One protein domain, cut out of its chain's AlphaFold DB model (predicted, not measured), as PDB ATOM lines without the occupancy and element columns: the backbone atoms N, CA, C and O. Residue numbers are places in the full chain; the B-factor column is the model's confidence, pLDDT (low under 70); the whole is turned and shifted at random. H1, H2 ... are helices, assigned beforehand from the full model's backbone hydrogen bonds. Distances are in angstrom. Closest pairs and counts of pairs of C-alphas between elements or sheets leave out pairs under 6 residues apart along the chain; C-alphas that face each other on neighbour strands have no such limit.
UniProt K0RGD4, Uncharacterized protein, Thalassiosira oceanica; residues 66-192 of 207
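AT A GLANCE: This is residues 66 to 192 of the 207 residues of an uncharacterized protein of Thalassiosira oceanica (UniProt K0RGD4). The model is a wide, loose V: one limb is the long straight helix H5, and the other is a string of short helices, H4, H2 and then H3 with H1 on it, with long loops between H1 and H2 and between H2 and H3 and a short link from H3 to H4. The limbs meet where the first residues of H5 pack on H4, and residues 175 to 192 of H5 stick out free. The printed part has 127 residues with five named helices, H1 to H5 in order along the chain, and no named strand; the class is all helix. It is loose, with a radius of gyration of the C-alphas of 19.7 A, and flat, spanning 58 by 51 by 27 A.

IN THESE COORDINATES: H5, residues 158 to 192, is the longest helix at 51.0 A, from C-alpha 158 at (31.236, -16.550, 21.694) to C-alpha 192 at (59.786, 6.332, -13.895). H4 is residues 132 to 143 and 16.4 A long. H2 is residues 92 to 99, 10.1 A, and H3 is residues 114 to 123, 14.3 A. H1 is residues 66 to 74, 12.5 A, beginning with C-alpha 66 at (63.645, -27.721, 14.043).

HOW THE PARTS SIT: H5 touches H4 with residues 158 to 159 alone; the closest C-alphas, of Ser 137 and Pro 158, are 5.3 A apart. H4 and H5 form a helical hairpin, running opposite ways at a steep tilt of 40 degrees. H4 in turn touches H2 with residues 132 to 134 alone, the closest C-alphas being those of Leu 98 and Val 132, 5.1 A apart. H2 and H4 run the same way at a shallow tilt of 8 degrees. H2 and H3 are only just apart, at 8.1 A, and H2 and H5 only just apart, at 8.3 A. H3 touches H1, with the closest C-alphas, of Gly 70 and Asn 115, 5.2 A apart. These two run the same way at a steep tilt of 45 degrees. H1 and H5 are apart, as are H3 and H5. The helix packing is mostly crossed, but only just, with 1 of 3 touching pairs at a shallow tilt. In H1, H2, H3, H4 and H5 every O i to N i+4 pair is within hydrogen-bond range.

THE WHOLE: The two C-alphas farthest apart, of Gln 142 and Thr 192, are 63.6 A apart. Without residues 175 to 192, the body of 109 residues spans 51 by 34 by 25 A. The printed part has no cut. The links H1 to H2, H2 to H3 and H4 to H5 are long, with 17, 14 and 14 residues, and H3 to H4 is short, with 8. The mean pLDDT of the printed part is 91.4, and residues 190 to 192 are under 70.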
ATOM      1  N   ASP A  66      64.052 -26.412  13.504       90.88
ATOM      2  CA  ASP A  66      63.645 -27.721  14.043       90.88
ATOM      3  C   ASP A  66      64.288 -27.987  15.410       90.88
ATOM      4  O   ASP A  66      63.667 -28.624  16.260       90.88
ATOM      5  N   ALA A  67      65.491 -27.456  15.654       92.62
ATOM      6  CA  ALA A  67      66.143 -27.517  16.958       92.62
ATOM      7  C   ALA A  67      65.352 -26.736  18.021       92.62
ATOM      8  O   ALA A  67      65.046 -27.300  19.068       92.62
ATOM      9  N   ILE A  68      64.905 -25.513  17.706       93.56
ATOM     10  CA  ILE A  68      64.050 -24.697  18.591       93.56
ATOM     11  C   ILE A  68      62.740 -25.430  18.922       93.56
ATOM     12  O   ILE A  68      62.293 -25.459  20.066       93.56
ATOM     13  N   ILE A  69      62.111 -26.078  17.934       95.12
ATOM     14  CA  ILE A  69      60.914 -26.899  18.191       95.12
ATOM     15  C   ILE A  69      61.248 -28.073  19.126       95.12
ATOM     16  O   ILE A  69      60.422 -28.451  19.959       95.12
ATOM     17  N   GLY A  70      62.441 -28.656  18.991       96.50
ATOM     18  CA  GLY A  70      62.946 -29.704  19.875       96.50
ATOM     19  C   GLY A  70      63.102 -29.241  21.322       96.50
ATOM     20  O   GLY A  70      62.663 -29.949  22.230       96.50
ATOM     21  N   GLU A  71      63.652 -28.047  21.530       96.75
ATOM     22  CA  GLU A  71      63.788 -27.415  22.846       96.75
ATOM     23  C   GLU A  71      62.414 -27.196  23.492       96.75
ATOM     24  O   GLU A  71      62.140 -27.735  24.565       96.75
ATOM     25  N   LEU A  72      61.478 -26.576  22.768       96.19
ATOM     26  CA  LEU A  72      60.105 -26.374  23.242       96.19
ATOM     27  C   LEU A  72      59.400 -27.690  23.601       96.19
ATOM     28  O   LEU A  72      58.646 -27.763  24.570       96.19
ATOM     29  N   LEU A  73      59.635 -28.756  22.829       96.25
ATOM     30  CA  LEU A  73      59.111 -30.084  23.152       96.25
ATOM     31  C   LEU A  73      59.680 -30.626  24.464       96.25
ATOM     32  O   LEU A  73      58.926 -31.256  25.214       96.25
ATOM     33  N   SER A  74      60.975 -30.414  24.714       96.75
ATOM     34  CA  SER A  74      61.648 -30.860  25.940       96.75
ATOM     35  C   SER A  74      61.165 -30.107  27.179       96.75
ATOM     36  O   SER A  74      60.970 -30.725  28.221       96.75
ATOM     37  N   GLU A  75      60.829 -28.826  27.031       96.94
ATOM     38  CA  GLU A  75      60.226 -27.993  28.082       96.94
ATOM     39  C   GLU A  75      58.729 -28.273  28.291       96.94
ATOM     40  O   GLU A  75      58.088 -27.751  29.201       96.94
ATOM     41  N   GLY A  76      58.135 -29.121  27.452       94.50
ATOM     42  CA  GLY A  76      56.735 -29.502  27.568       94.50
ATOM     43  C   GLY A  76      55.751 -28.531  26.908       94.50
ATOM     44  O   GLY A  76      54.535 -28.683  27.080       94.50
ATOM     45  N   HIS A  77      56.237 -27.588  26.106       95.44
ATOM     46  CA  HIS A  77      55.404 -26.656  25.362       95.44
ATOM     47  C   HIS A  77      54.716 -27.309  24.157       95.44
ATOM     48  O   HIS A  77      55.142 -28.328  23.604       95.44
ATOM     49  N   VAL A  78      53.599 -26.703  23.754       94.94
ATOM     50  CA  VAL A  78      52.839 -27.061  22.556       94.94
ATOM     51  C   VAL A  78      52.713 -25.827  21.683       94.94
ATOM     52  O   VAL A  78      52.171 -24.810  22.110       94.94
ATOM     53  N   LEU A  79      53.169 -25.938  20.440       93.75
ATOM     54  CA  LEU A  79      52.977 -24.915  19.425       93.75
ATOM     55  C   LEU A  79      51.739 -25.225  18.591       93.75
ATOM     56  O   LEU A  79      51.642 -26.276  17.956       93.75
ATOM     57  N   ILE A  80      50.812 -24.271  18.550       92.75
ATOM     58  CA  ILE A  80      49.609 -24.330  17.721       92.75
ATOM     59  C   ILE A  80      49.721 -23.236  16.658       92.75
ATOM     60  O   ILE A  80      49.520 -22.061  16.968       92.75
ATOM     61  N   PRO A  81      50.062 -23.579  15.404       89.69
ATOM     62  CA  PRO A  81      50.249 -22.573  14.373       89.69
ATOM     63  C   PRO A  81      48.911 -21.998  13.896       89.69
ATOM     64  O   PRO A  81      48.002 -22.730  13.491       89.69
ATOM     65  N   PHE A  82      48.835 -20.668  13.867       89.31
ATOM     66  CA  PHE A  82      47.735 -19.913  13.271       89.31
ATOM     67  C   PHE A  82      48.096 -19.463  11.859       89.31
ATOM     68  O   PHE A  82      48.504 -18.329  11.627       89.31
ATOM     69  N   ALA A  83      47.964 -20.384  10.904       86.94
ATOM     70  CA  ALA A  83      48.079 -20.044   9.492       86.94
ATOM     71  C   ALA A  83      46.779 -19.396   8.995       86.94
ATOM     72  O   ALA A  83      45.690 -19.860   9.340       86.94
ATOM     73  N   VAL A  84      46.910 -18.357   8.173       86.62
ATOM     74  CA  VAL A  84      45.805 -17.683   7.483       86.62
ATOM     75  C   VAL A  84      46.151 -17.648   5.998       86.62
ATOM     76  O   VAL A  84      47.257 -17.239   5.646       86.62
ATOM     77  N   ASP A  85      45.252 -18.125   5.142       82.25
ATOM     78  CA  ASP A  85      45.445 -18.101   3.693       82.25
ATOM     79  C   ASP A  85      45.138 -16.717   3.083       82.25
ATOM     80  O   ASP A  85      44.663 -15.801   3.760       82.25
ATOM     81  N   GLY A  86      45.403 -16.557   1.782       77.56
ATOM     82  CA  GLY A  86      45.177 -15.299   1.059       77.56
ATOM     83  C   GLY A  86      43.721 -14.804   1.024       77.56
ATOM     84  O   GLY A  86      43.494 -13.653   0.661       77.56
ATOM     85  N   TYR A  87      42.754 -15.631   1.422       82.75
ATOM     86  CA  TYR A  87      41.326 -15.310   1.491       82.75
ATOM     87  C   TYR A  87      40.813 -15.177   2.934       82.75
ATOM     88  O   TYR A  87      39.620 -14.965   3.148       82.75
ATOM     89  N   GLY A  88      41.693 -15.269   3.937       82.62
ATOM     90  CA  GLY A  88      41.316 -15.206   5.351       82.62
ATOM     91  C   GLY A  88      40.875 -16.556   5.924       82.62
ATOM     92  O   GLY A  88      40.352 -16.617   7.037       82.62
ATOM     93  N   GLY A  89      41.075 -17.647   5.186       87.88
ATOM     94  CA  GLY A  89      40.824 -19.002   5.654       87.88
ATOM     95  C   GLY A  89      41.840 -19.420   6.713       87.88
ATOM     96  O   GLY A  89      43.047 -19.253   6.548       87.88
ATOM     97  N   LEU A  90      41.355 -19.974   7.824       90.38
ATOM     98  CA  LEU A  90      42.212 -20.494   8.886       90.38
ATOM     99  C   LEU A  90      42.768 -21.872   8.527       90.38
ATOM    100  O   LEU A  90      42.033 -22.771   8.114       90.38
ATOM    101  N   GLY A  91      44.057 -22.068   8.793       88.88
ATOM    102  CA  GLY A  91      44.720 -23.354   8.643       88.88
ATOM    103  C   GLY A  91      44.192 -24.422   9.612       88.88
ATOM    104  O   GLY A  91      43.585 -24.113  10.642       88.88
ATOM    105  N   PRO A  92      44.470 -25.707   9.331       90.50
ATOM    106  CA  PRO A  92      43.856 -26.833  10.036       90.50
ATOM    107  C   PRO A  92      44.146 -26.867  11.543       90.50
ATOM    108  O   PRO A  92      43.308 -27.326  12.314       90.50
ATOM    109  N   MET A  93      45.300 -26.361  11.992       93.31
ATOM    110  CA  MET A  93      45.637 -26.310  13.423       93.31
ATOM    111  C   MET A  93      44.884 -25.216  14.177       93.31
ATOM    112  O   MET A  93      44.335 -25.495  15.240       93.31
ATOM    113  N   ALA A  94      44.759 -24.015  13.605       93.69
ATOM    114  CA  ALA A  94      43.919 -22.963  14.176       93.69
ATOM    115  C   ALA A  94      42.452 -23.395  14.258       93.69
ATOM    116  O   ALA A  94      41.810 -23.216  15.291       93.69
ATOM    117  N   ARG A  95      41.927 -24.024  13.196       94.69
ATOM    118  CA  ARG A  95      40.546 -24.532  13.178       94.69
ATOM    119  C   ARG A  95      40.316 -25.605  14.234       94.69
ATOM    120  O   ARG A  95      39.319 -25.552  14.950       94.69
ATOM    121  N   ARG A  96      41.260 -26.534  14.396       94.75
ATOM    122  CA  ARG A  96      41.205 -27.533  15.466       94.75
ATOM    123  C   ARG A  96      41.202 -26.888  16.848       94.75
ATOM    124  O   ARG A  96      40.388 -27.251  17.696       94.75
ATOM    125  N   PHE A  97      42.099 -25.935  17.076       96.25
ATOM    126  CA  PHE A  97      42.214 -25.253  18.358       96.25
ATOM    127  C   PHE A  97      40.954 -24.452  18.705       96.25
ATOM    128  O   PHE A  97      40.419 -24.599  19.801       96.25
ATOM    129  N   LEU A  98      40.444 -23.653  17.766       96.75
ATOM    130  CA  LEU A  98      39.283 -22.797  17.998       96.75
ATOM    131  C   LEU A  98      37.977 -23.595  18.005       96.75
ATOM    132  O   LEU A  98      37.205 -23.501  18.957       96.75
ATOM    133  N   PHE A  99      37.739 -24.402  16.974       96.62
ATOM    134  CA  PHE A  99      36.424 -24.988  16.690       96.62
ATOM    135  C   PHE A  99      36.353 -26.496  16.944       96.62
ATOM    136  O   PHE A  99      35.268 -27.039  17.144       96.62
ATOM    137  N   GLY A 100      37.501 -27.172  17.025       95.19
ATOM    138  CA  GLY A 100      37.569 -28.622  17.222       95.19
ATOM    139  C   GLY A 100      37.608 -29.418  15.923       95.19
ATOM    140  O   GLY A 100      37.623 -30.648  15.974       95.19
ATOM    141  N   ASP A 101      37.664 -28.733  14.780       92.19
ATOM    142  CA  ASP A 101      37.727 -29.353  13.461       92.19
ATOM    143  C   ASP A 101      38.928 -30.296  13.357       92.19
ATOM    144  O   ASP A 101      40.062 -29.944  13.694       92.19
ATOM    145  N   ARG A 102      38.698 -31.500  12.834       86.12
ATOM    146  CA  ARG A 102      39.797 -32.401  12.488       86.12
ATOM    147  C   ARG A 102      40.325 -32.045  11.098       86.12
ATOM    148  O   ARG A 102      39.523 -31.840  10.186       86.12
ATOM    149  N   PRO A 103      41.654 -31.991  10.906       81.88
ATOM    150  CA  PRO A 103      42.223 -31.820   9.575       81.88
ATOM    151  C   PRO A 103      41.717 -32.923   8.642       81.88
ATOM    152  O   PRO A 103      41.783 -34.097   9.003       81.88
ATOM    153  N   ARG A 104      41.259 -32.564   7.434       80.44
ATOM    154  CA  ARG A 104      40.847 -33.549   6.411       80.44
ATOM    155  C   ARG A 104      41.988 -34.493   6.033       80.44
ATOM    156  O   ARG A 104      41.764 -35.655   5.719       80.44
ATOM    157  N   ARG A 105      43.220 -33.983   6.059       82.81
ATOM    158  CA  ARG A 105      44.455 -34.744   5.863       82.81
ATOM    159  C   ARG A 105      45.454 -34.354   6.938       82.81
ATOM    160  O   ARG A 105      45.542 -33.180   7.307       82.81
ATOM    161  N   ALA A 106      46.200 -35.340   7.431       84.75
ATOM    162  CA  ALA A 106      47.288 -35.086   8.360       84.75
ATOM    163  C   ALA A 106      48.343 -34.187   7.703       84.75
ATOM    164  O   ALA A 106      48.644 -34.328   6.515       84.75
ATOM    165  N   LEU A 107      48.897 -33.255   8.477       85.25
ATOM    166  CA  LEU A 107      49.992 -32.424   7.997       85.25
ATOM    167  C   LEU A 107      51.252 -33.277   7.894       85.25
ATOM    168  O   LEU A 107      51.651 -33.930   8.856       85.25
ATOM    169  N   THR A 108      51.884 -33.241   6.727       86.12
ATOM    170  CA  THR A 108      53.176 -33.879   6.497       86.12
ATOM    171  C   THR A 108      54.297 -32.849   6.557       86.12
ATOM    172  O   THR A 108      54.155 -31.692   6.126       86.12
ATOM    173  N   PHE A 109      55.421 -33.294   7.109       86.56
ATOM    174  CA  PHE A 109      56.655 -32.533   7.250       86.56
ATOM    175  C   PHE A 109      57.783 -33.279   6.542       86.56
ATOM    176  O   PHE A 109      57.675 -34.473   6.255       86.56
ATOM    177  N   ARG A 110      58.854 -32.559   6.210       85.06
ATOM    178  CA  ARG A 110      60.027 -33.167   5.585       85.06
ATOM    179  C   ARG A 110      60.768 -34.052   6.591       85.06
ATOM    180  O   ARG A 110      60.702 -33.807   7.792       85.06
ATOM    181  N   GLN A 111      61.514 -35.036   6.092       86.31
ATOM    182  CA  GLN A 111      62.285 -35.954   6.938       86.31
ATOM    183  C   GLN A 111      63.384 -35.248   7.751       86.31
ATOM    184  O   GLN A 111      63.662 -35.668   8.866       86.31
ATOM    185  N   ASP A 112      63.930 -34.129   7.260       85.31
ATOM    186  CA  ASP A 112      64.870 -33.268   7.999       85.31
ATOM    187  C   ASP A 112      64.209 -32.456   9.128       85.31
ATOM    188  O   ASP A 112      64.865 -31.623   9.742       85.31
ATOM    189  N   ARG A 113      62.907 -32.663   9.390       87.75
ATOM    190  CA  ARG A 113      62.102 -31.949  10.397       87.75
ATOM    191  C   ARG A 113      61.405 -32.893  11.382       87.75
ATOM    192  O   ARG A 113      60.165 -32.908  11.471       87.75
ATOM    193  N   PRO A 114      62.166 -33.733  12.101       94.06
ATOM    194  CA  PRO A 114      61.588 -34.676  13.045       94.06
ATOM    195  C   PRO A 114      60.861 -33.973  14.199       94.06
ATOM    196  O   PRO A 114      59.789 -34.435  14.604       94.06
ATOM    197  N   ASN A 115      61.368 -32.845  14.709       95.56
ATOM    198  CA  ASN A 115      60.730 -32.164  15.836       95.56
ATOM    199  C   ASN A 115      59.437 -31.463  15.425       95.56
ATOM    200  O   ASN A 115      58.467 -31.519  16.178       95.56
ATOM    201  N   ALA A 116      59.346 -30.906  14.214       93.56
ATOM    202  CA  ALA A 116      58.075 -30.408  13.679       93.56
ATOM    203  C   ALA A 116      57.004 -31.512  13.617       93.56
ATOM    204  O   ALA A 116      55.854 -31.290  14.004       93.56
ATOM    205  N   THR A 117      57.390 -32.724  13.205       94.88
ATOM    206  CA  THR A 117      56.494 -33.892  13.187       94.88
ATOM    207  C   THR A 117      56.035 -34.268  14.598       94.88
ATOM    208  O   THR A 117      54.840 -34.459  14.836       94.88
ATOM    209  N   ARG A 118      56.963 -34.314  15.562       96.19
ATOM    210  CA  ARG A 118      56.657 -34.585  16.978       96.19
ATOM    211  C   ARG A 118      55.754 -33.512  17.588       96.19
ATOM    212  O   ARG A 118      54.795 -33.841  18.282       96.19
ATOM    213  N   MET A 119      56.015 -32.239  17.298       96.75
ATOM    214  CA  MET A 119      55.206 -31.110  17.757       96.75
ATOM    215  C   MET A 119      53.797 -31.163  17.181       96.75
ATOM    216  O   MET A 119      52.832 -30.990  17.920       96.75
ATOM    217  N   TYR A 120      53.656 -31.484  15.896       95.00
ATOM    218  CA  TYR A 120      52.348 -31.693  15.285       95.00
ATOM    219  C   TYR A 120      51.569 -32.827  15.959       95.00
ATOM    220  O   TYR A 120      50.383 -32.661  16.254       95.00
ATOM    221  N   ALA A 121      52.228 -33.952  16.249       94.31
ATOM    222  CA  ALA A 121      51.610 -35.055  16.976       94.31
ATOM    223  C   ALA A 121      51.175 -34.627  18.388       94.31
ATOM    224  O   ALA A 121      50.055 -34.936  18.794       94.31
ATOM    225  N   ARG A 122      52.009 -33.864  19.105       95.44
ATOM    226  CA  ARG A 122      51.689 -33.329  20.438       95.44
ATOM    227  C   ARG A 122      50.511 -32.353  20.396       95.44
ATOM    228  O   ARG A 122      49.581 -32.498  21.175       95.44
ATOM    229  N   ALA A 123      50.509 -31.408  19.458       94.56
ATOM    230  CA  ALA A 123      49.426 -30.438  19.273       94.56
ATOM    231  C   ALA A 123      48.108 -31.086  18.809       94.56
ATOM    232  O   ALA A 123      47.028 -30.536  19.011       94.56
ATOM    233  N   SER A 124      48.185 -32.260  18.176       92.56
ATOM    234  CA  SER A 124      47.031 -32.989  17.646       92.56
ATOM    235  C   SER A 124      46.427 -33.999  18.620       92.56
ATOM    236  O   SER A 124      45.457 -34.661  18.249       92.56
ATOM    237  N   ASN A 125      46.952 -34.151  19.833       91.62
ATOM    238  CA  ASN A 125      46.482 -35.156  20.783       91.62
ATOM    239  C   ASN A 125      46.353 -34.572  22.199       91.62
ATOM    240  O   ASN A 125      47.035 -33.598  22.521       91.62
ATOM    241  N   PRO A 126      45.493 -35.144  23.062       91.50
ATOM    242  CA  PRO A 126      45.462 -34.772  24.472       91.50
ATOM    243  C   PRO A 126      46.862 -34.884  25.106       91.50
ATOM    244  O   PRO A 126      47.595 -35.817  24.771       91.50
ATOM    245  N   PRO A 127      47.252 -33.960  26.002       93.00
ATOM    246  CA  PRO A 127      46.429 -32.936  26.657       93.00
ATOM    247  C   PRO A 127      46.362 -31.581  25.918       93.00
ATOM    248  O   PRO A 127      45.981 -30.583  26.528       93.00
ATOM    249  N   ALA A 128      46.737 -31.499  24.635       94.31
ATOM    250  CA  ALA A 128      46.704 -30.225  23.914       94.31
ATOM    251  C   ALA A 128      45.274 -29.646  23.820       94.31
ATOM    252  O   ALA A 128      44.317 -30.389  23.566       94.31
ATOM    253  N   PRO A 129      45.110 -28.320  23.992       94.56
ATOM    254  CA  PRO A 129      43.802 -27.682  23.936       94.56
ATOM    255  C   PRO A 129      43.218 -27.737  22.522       94.56
ATOM    256  O   PRO A 129      43.909 -27.527  21.524       94.56
ATOM    257  N   HIS A 130      41.914 -27.979  22.438       96.12
ATOM    258  CA  HIS A 130      41.161 -27.948  21.191       96.12
ATOM    259  C   HIS A 130      39.715 -27.516  21.439       96.12
ATOM    260  O   HIS A 130      39.234 -27.580  22.570       96.12
ATOM    261  N   ALA A 131      39.023 -27.100  20.378       97.00
ATOM    262  CA  ALA A 131      37.624 -26.678  20.430       97.00
ATOM    263  C   ALA A 131      37.320 -25.584  21.474       97.00
ATOM    264  O   ALA A 131      36.220 -25.549  22.024       97.00
ATOM    265  N   VAL A 132      38.278 -24.693  21.759       97.38
ATOM    266  CA  VAL A 132      38.191 -23.704  22.851       97.38
ATOM    267  C   VAL A 132      36.937 -22.838  22.730       97.38
ATOM    268  O   VAL A 132      36.221 -22.622  23.707       97.38
ATOM    269  N   VAL A 133      36.627 -22.386  21.519       97.69
ATOM    270  CA  VAL A 133      35.488 -21.508  21.231       97.69
ATOM    271  C   VAL A 133      34.187 -22.296  21.252       97.69
ATOM    272  O   VAL A 133      33.196 -21.837  21.814       97.69
ATOM    273  N   THR A 134      34.194 -23.508  20.698       97.62
ATOM    274  CA  THR A 134      33.039 -24.411  20.735       97.62
ATOM    275  C   THR A 134      32.641 -24.723  22.175       97.62
ATOM    276  O   THR A 134      31.467 -24.606  22.536       97.62
ATOM    277  N   LEU A 135      33.615 -25.050  23.028       97.69
ATOM    278  CA  LEU A 135      33.385 -25.307  24.445       97.69
ATOM    279  C   LEU A 135      32.912 -24.043  25.170       97.69
ATOM    280  O   LEU A 135      31.954 -24.116  25.941       97.69
ATOM    281  N   ALA A 136      33.513 -22.886  24.881       97.06
ATOM    282  CA  ALA A 136      33.060 -21.607  25.422       97.06
ATOM    283  C   ALA A 136      31.598 -21.317  25.046       97.06
ATOM    284  O   ALA A 136      30.817 -20.928  25.909       97.06
ATOM    285  N   SER A 137      31.183 -21.579  23.805       97.31
ATOM    286  CA  SER A 137      29.793 -21.412  23.367       97.31
ATOM    287  C   SER A 137      28.821 -22.394  24.014       97.31
ATOM    288  O   SER A 137      27.682 -22.028  24.309       97.31
ATOM    289  N   ILE A 138      29.234 -23.638  24.257       97.06
ATOM    290  CA  ILE A 138      28.424 -24.605  25.011       97.06
ATOM    291  C   ILE A 138      28.232 -24.112  26.449       97.06
ATOM    292  O   ILE A 138      27.098 -24.015  26.916       97.06
ATOM    293  N   ARG A 139      29.323 -23.738  27.127       97.06
ATOM    294  CA  ARG A 139      29.287 -23.242  28.510       97.06
ATOM    295  C   ARG A 139      28.517 -21.932  28.635       97.06
ATOM    296  O   ARG A 139      27.759 -21.777  29.586       97.06
ATOM    297  N   TRP A 140      28.658 -21.033  27.665       95.56
ATOM    298  CA  TRP A 140      27.885 -19.798  27.586       95.56
ATOM    299  C   TRP A 140      26.391 -20.098  27.526       95.56
ATOM    300  O   TRP A 140      25.652 -19.625  28.376       95.56
ATOM    301  N   ARG A 141      25.939 -20.950  26.598       94.56
ATOM    302  CA  ARG A 141      24.511 -21.294  26.473       94.56
ATOM    303  C   ARG A 141      23.921 -21.901  27.747       94.56
ATOM    304  O   ARG A 141      22.756 -21.662  28.035       94.56
ATOM    305  N   GLN A 142      24.718 -22.653  28.504       96.25
ATOM    306  CA  GLN A 142      24.297 -23.246  29.776       96.25
ATOM    307  C   GLN A 142      24.178 -22.227  30.918       96.25
ATOM    308  O   GLN A 142      23.409 -22.458  31.841       96.25
ATOM    309  N   ASN A 143      24.933 -21.124  30.873       94.88
ATOM    310  CA  ASN A 143      25.083 -20.189  31.997       94.88
ATOM    311  C   ASN A 143      24.777 -18.726  31.625       94.88
ATOM    312  O   ASN A 143      25.125 -17.814  32.373       94.88
ATOM    313  N   GLN A 144      24.197 -18.468  30.451       89.19
ATOM    314  CA  GLN A 144      24.037 -17.103  29.960       89.19
ATOM    315  C   GLN A 144      23.025 -16.326  30.803       89.19
ATOM    316  O   GLN A 144      21.892 -16.748  31.008       89.19
ATOM    317  N   THR A 145      23.434 -15.140  31.240       88.12
ATOM    318  CA  THR A 145      22.584 -14.185  31.968       88.12
ATOM    319  C   THR A 145      21.959 -13.135  31.050       88.12
ATOM    320  O   THR A 145      21.115 -12.352  31.475       88.12
ATOM    321  N   ARG A 146      22.370 -13.101  29.777       90.31
ATOM    322  CA  ARG A 146      21.903 -12.160  28.754       90.31
ATOM    323  C   ARG A 146      21.597 -12.888  27.452       90.31
ATOM    324  O   ARG A 146      22.168 -13.941  27.187       90.31
ATOM    325  N   ALA A 147      20.758 -12.275  26.620       88.00
ATOM    326  CA  ALA A 147      20.307 -12.860  25.358       88.00
ATOM    327  C   ALA A 147      21.432 -13.062  24.325       88.00
ATOM    328  O   ALA A 147      21.407 -14.040  23.584       88.00
ATOM    329  N   PHE A 148      22.415 -12.155  24.270       93.00
ATOM    330  CA  PHE A 148      23.478 -12.189  23.263       93.00
ATOM    331  C   PHE A 148      24.853 -11.976  23.882       93.00
ATOM    332  O   PHE A 148      25.052 -11.047  24.669       93.00
ATOM    333  N   TYR A 149      25.826 -12.786  23.468       93.56
ATOM    334  CA  TYR A 149      27.217 -12.612  23.867       93.56
ATOM    335  C   TYR A 149      27.821 -11.307  23.318       93.56
ATOM    336  O   TYR A 149      28.370 -10.504  24.065       93.56
ATOM    337  N   GLY A 150      27.696 -11.041  22.019       88.00
ATOM    338  CA  GLY A 150      28.308  -9.874  21.375       88.00
ATOM    339  C   GLY A 150      27.479  -8.589  21.429       88.00
ATOM    340  O   GLY A 150      27.667  -7.741  20.566       88.00
ATOM    341  N   HIS A 151      26.524  -8.464  22.362       87.56
ATOM    342  CA  HIS A 151      25.552  -7.353  22.440       87.56
ATOM    343  C   HIS A 151      24.710  -7.122  21.166       87.56
ATOM    344  O   HIS A 151      24.025  -6.111  21.048       87.56
ATOM    345  N   SER A 152      24.729  -8.065  20.224       88.75
ATOM    346  CA  SER A 152      24.023  -8.004  18.948       88.75
ATOM    347  C   SER A 152      23.331  -9.331  18.685       88.75
ATOM    348  O   SER A 152      23.896 -10.390  18.967       88.75
ATOM    349  N   TYR A 153      22.152  -9.282  18.062       90.69
ATOM    350  CA  TYR A 153      21.432 -10.478  17.623       90.69
ATOM    351  C   TYR A 153      22.235 -11.317  16.616       90.69
ATOM    352  O   TYR A 153      22.014 -12.518  16.496       90.69
ATOM    353  N   THR A 154      23.196 -10.705  15.918       91.81
ATOM    354  CA  THR A 154      24.092 -11.396  14.980       91.81
ATOM    355  C   THR A 154      25.232 -12.149  15.671       91.81
ATOM    356  O   THR A 154      25.921 -12.928  15.018       91.81
ATOM    357  N   ALA A 155      25.450 -11.931  16.972       92.62
ATOM    358  CA  ALA A 155      26.518 -12.543  17.763       92.62
ATOM    359  C   ALA A 155      25.974 -13.175  19.060       92.62
ATOM    360  O   ALA A 155      26.335 -12.746  20.164       92.62
ATOM    361  N   PRO A 156      25.078 -14.176  18.960       93.62
ATOM    362  CA  PRO A 156      24.418 -14.753  20.122       93.62
ATOM    363  C   PRO A 156      25.380 -15.513  21.042       93.62
ATOM    364  O   PRO A 156      25.201 -15.463  22.259       93.62
ATOM    365  N   THR A 157      26.422 -16.156  20.505       96.56
ATOM    366  CA  THR A 157      27.403 -16.908  21.301       96.56
ATOM    367  C   THR A 157      28.844 -16.425  21.052       96.56
ATOM    368  O   THR A 157      29.098 -15.703  20.080       96.56
ATOM    369  N   PRO A 158      29.811 -16.803  21.917       97.06
ATOM    370  CA  PRO A 158      31.236 -16.550  21.694       97.06
ATOM    371  C   PRO A 158      31.731 -16.941  20.297       97.06
ATOM    372  O   PRO A 158      32.554 -16.234  19.723       97.06
ATOM    373  N   HIS A 159      31.208 -18.034  19.741       96.81
ATOM    374  CA  HIS A 159      31.522 -18.513  18.399       96.81
ATOM    375  C   HIS A 159      31.186 -17.487  17.312       96.81
ATOM    376  O   HIS A 159      32.081 -17.067  16.578       96.81
ATOM    377  N   GLU A 160      29.936 -17.020  17.235       96.75
ATOM    378  CA  GLU A 160      29.542 -16.033  16.220       96.75
ATOM    379  C   GLU A 160      30.265 -14.705  16.436       96.75
ATOM    380  O   GLU A 160      30.708 -14.079  15.475       96.75
ATOM    381  N   HIS A 161      30.443 -14.293  17.694       96.56
ATOM    382  CA  HIS A 161      31.194 -13.081  18.001       96.56
ATOM    383  C   HIS A 161      32.644 -13.167  17.517       96.56
ATOM    384  O   HIS A 161      33.135 -12.232  16.883       96.56
ATOM    385  N   LEU A 162      33.325 -14.289  17.758       96.50
ATOM    386  CA  LEU A 162      34.688 -14.487  17.280       96.50
ATOM    387  C   LEU A 162      34.752 -14.471  15.752       96.50
ATOM    388  O   LEU A 162      35.632 -13.814  15.204       96.50
ATOM    389  N   LEU A 163      33.835 -15.156  15.062       94.94
ATOM    390  CA  LEU A 163      33.806 -15.157  13.597       94.94
ATOM    391  C   LEU A 163      33.645 -13.743  13.031       94.94
ATOM    392  O   LEU A 163      34.324 -13.387  12.069       94.94
ATOM    393  N   GLN A 164      32.816 -12.908  13.660       94.62
ATOM    394  CA  GLN A 164      32.698 -11.499  13.287       94.62
ATOM    395  C   GLN A 164      33.997 -10.725  13.521       94.62
ATOM    396  O   GLN A 164      34.426  -9.984  12.639       94.62
ATOM    397  N   GLN A 165      34.641 -10.900  14.679       95.00
ATOM    398  CA  GLN A 165      35.907 -10.222  14.975       95.00
ATOM    399  C   GLN A 165      37.016 -10.649  14.011       95.00
ATOM    400  O   GLN A 165      37.722  -9.794  13.480       95.00
ATOM    401  N   LEU A 166      37.124 -11.944  13.708       94.00
ATOM    402  CA  LEU A 166      38.059 -12.457  12.707       94.00
ATOM    403  C   LEU A 166      37.772 -11.866  11.325       94.00
ATOM    404  O   LEU A 166      38.688 -11.350  10.687       94.00
ATOM    405  N   GLY A 167      36.508 -11.854  10.895       93.12
ATOM    406  CA  GLY A 167      36.107 -11.254   9.623       93.12
ATOM    407  C   GLY A 167      36.474  -9.770   9.528       93.12
ATOM    408  O   GLY A 167      37.031  -9.329   8.520       93.12
ATOM    409  N   LEU A 168      36.240  -8.999  10.594       94.19
ATOM    410  CA  LEU A 168      36.633  -7.589  10.672       94.19
ATOM    411  C   LEU A 168      38.154  -7.417  10.620       94.19
ATOM    412  O   LEU A 168      38.645  -6.556   9.889       94.19
ATOM    413  N   CYS A 169      38.904  -8.224  11.373       93.62
ATOM    414  CA  CYS A 169      40.364  -8.199  11.377       93.62
ATOM    415  C   CYS A 169      40.942  -8.508   9.992       93.62
ATOM    416  O   CYS A 169      41.769  -7.740   9.498       93.62
ATOM    417  N   PHE A 170      40.480  -9.575   9.338       91.62
ATOM    418  CA  PHE A 170      40.954  -9.959   8.008       91.62
ATOM    419  C   PHE A 170      40.601  -8.911   6.957       91.62
ATOM    420  O   PHE A 170      41.476  -8.473   6.214       91.62
ATOM    421  N   THR A 171      39.363  -8.413   6.955       94.50
ATOM    422  CA  THR A 171      38.935  -7.370   6.009       94.50
ATOM    423  C   THR A 171      39.769  -6.099   6.162       94.50
ATOM    424  O   THR A 171      40.224  -5.529   5.169       94.50
ATOM    425  N   LYS A 172      40.033  -5.667   7.402       95.00
ATOM    426  CA  LYS A 172      40.903  -4.514   7.677       95.00
ATOM    427  C   LYS A 172      42.330  -4.754   7.191       95.00
ATOM    428  O   LYS A 172      42.897  -3.878   6.539       95.00
ATOM    429  N   ALA A 173      42.902  -5.922   7.481       91.19
ATOM    430  CA  ALA A 173      44.249  -6.273   7.040       91.19
ATOM    431  C   ALA A 173      44.361  -6.257   5.506       91.19
ATOM    432  O   ALA A 173      45.287  -5.647   4.969       91.19
ATOM    433  N   PHE A 174      43.382  -6.830   4.800       91.00
ATOM    434  CA  PHE A 174      43.332  -6.799   3.338       91.00
ATOM    435  C   PHE A 174      43.195  -5.382   2.789       91.00
ATOM    436  O   PHE A 174      43.960  -5.001   1.903       91.00
ATOM    437  N   ALA A 175      42.294  -4.569   3.341       93.94
ATOM    438  CA  ALA A 175      42.121  -3.184   2.913       93.94
ATOM    439  C   ALA A 175      43.419  -2.372   3.058       93.94
ATOM    440  O   ALA A 175      43.806  -1.640   2.144       93.94
ATOM    441  N   ILE A 176      44.133  -2.544   4.176       93.81
ATOM    442  CA  ILE A 176      45.441  -1.914   4.402       93.81
ATOM    443  C   ILE A 176      46.463  -2.418   3.381       93.81
ATOM    444  O   ILE A 176      47.195  -1.617   2.797       93.81
ATOM    445  N   HIS A 177      46.512  -3.726   3.128       90.31
ATOM    446  CA  HIS A 177      47.475  -4.306   2.197       90.31
ATOM    447  C   HIS A 177      47.257  -3.823   0.756       90.31
ATOM    448  O   HIS A 177      48.220  -3.455   0.075       90.31
ATOM    449  N   ILE A 178      45.998  -3.740   0.317       92.44
ATOM    450  CA  ILE A 178      45.608  -3.190  -0.988       92.44
ATOM    451  C   ILE A 178      46.007  -1.716  -1.075       92.44
ATOM    452  O   ILE A 178      46.696  -1.321  -2.018       92.44
ATOM    453  N   ARG A 179      45.647  -0.910  -0.067       94.69
ATOM    454  CA  ARG A 179      45.987   0.520  -0.018       94.69
ATOM    455  C   ARG A 179      47.493   0.746  -0.124       94.69
ATOM    456  O   ARG A 179      47.936   1.556  -0.936       94.69
ATOM    457  N   ASN A 180      48.282   0.019   0.662       93.75
ATOM    458  CA  ASN A 180      49.737   0.160   0.684       93.75
ATOM    459  C   ASN A 180      50.371  -0.276  -0.643       93.75
ATOM    460  O   ASN A 180      51.289   0.378  -1.142       93.75
ATOM    461  N   SER A 181      49.866  -1.357  -1.239       91.06
ATOM    462  CA  SER A 181      50.338  -1.846  -2.538       91.06
ATOM    463  C   SER A 181      50.050  -0.841  -3.650       91.06
ATOM    464  O   SER A 181      50.945  -0.528  -4.438       91.06
ATOM    465  N   TYR A 182      48.848  -0.260  -3.663       93.81
ATOM    466  CA  TYR A 182      48.475   0.797  -4.600       93.81
ATOM    467  C   TYR A 182      49.368   2.035  -4.445       93.81
ATOM    468  O   TYR A 182      49.942   2.517  -5.419       93.81
ATOM    469  N   GLN A 183      49.579   2.508  -3.214       92.88
ATOM    470  CA  GLN A 183      50.473   3.639  -2.948       92.88
ATOM    471  C   GLN A 183      51.907   3.368  -3.419       92.88
ATOM    472  O   GLN A 183      52.548   4.244  -4.002       92.88
ATOM    473  N   LYS A 184      52.418   2.151  -3.204       92.50
ATOM    474  CA  LYS A 184      53.746   1.741  -3.675       92.50
ATOM    475  C   LYS A 184      53.828   1.719  -5.202       92.50
ATOM    476  O   LYS A 184      54.840   2.155  -5.751       92.50
ATOM    477  N   LEU A 185      52.784   1.243  -5.880       92.12
ATOM    478  CA  LEU A 185      52.696   1.252  -7.340       92.12
ATOM    479  C   LEU A 185      52.724   2.684  -7.885       92.12
ATOM    480  O   LEU A 185      53.508   2.971  -8.786       92.12
ATOM    481  N   MET A 186      51.930   3.587  -7.306       90.44
ATOM    482  CA  MET A 186      51.873   4.993  -7.720       90.44
ATOM    483  C   MET A 186      53.208   5.712  -7.512       90.44
ATOM    484  O   MET A 186      53.688   6.376  -8.423       90.44
ATOM    485  N   ARG A 187      53.879   5.500  -6.370       87.88
ATOM    486  CA  ARG A 187      55.224   6.057  -6.126       87.88
ATOM    487  C   ARG A 187      56.245   5.615  -7.176       87.88
ATOM    488  O   ARG A 187      57.054   6.427  -7.613       87.88
ATOM    489  N   ARG A 188      56.202   4.342  -7.591       81.12
ATOM    490  CA  ARG A 188      57.082   3.816  -8.647       81.12
ATOM    491  C   ARG A 188      56.806   4.469 -10.000       81.12
ATOM    492  O   ARG A 188      57.759   4.862 -10.660       81.12
ATOM    493  N   HIS A 189      55.534   4.649 -10.365       72.50
ATOM    494  CA  HIS A 189      55.155   5.329 -11.611       72.50
ATOM    495  C   HIS A 189      55.614   6.792 -11.641       72.50
ATOM    496  O   HIS A 189      56.070   7.276 -12.676       72.50
ATOM    497  N   SER A 190      55.568   7.493 -10.505       68.25
ATOM    498  CA  SER A 190      56.085   8.863 -10.416       68.25
ATOM    499  C   SER A 190      57.606   8.943 -10.618       68.25
ATOM    500  O   SER A 190      58.075   9.909 -11.205       68.25
ATOM    501  N   HIS A 191      58.378   7.938 -10.181       59.88
ATOM    502  CA  HIS A 191      59.840   7.911 -10.367       59.88
ATOM    503  C   HIS A 191      60.263   7.520 -11.794       59.88
ATOM    504  O   HIS A 191      61.293   7.982 -12.280       59.88
ATOM    505  N   THR A 192      59.485   6.690 -12.496       57.47
ATOM    506  CA  THR A 192      59.786   6.332 -13.895       57.47
ATOM    507  C   THR A 192      59.531   7.492 -14.858       57.47
ATOM    508  O   THR A 192      60.276   7.659 -15.820       57.47
TER     509      THR A 192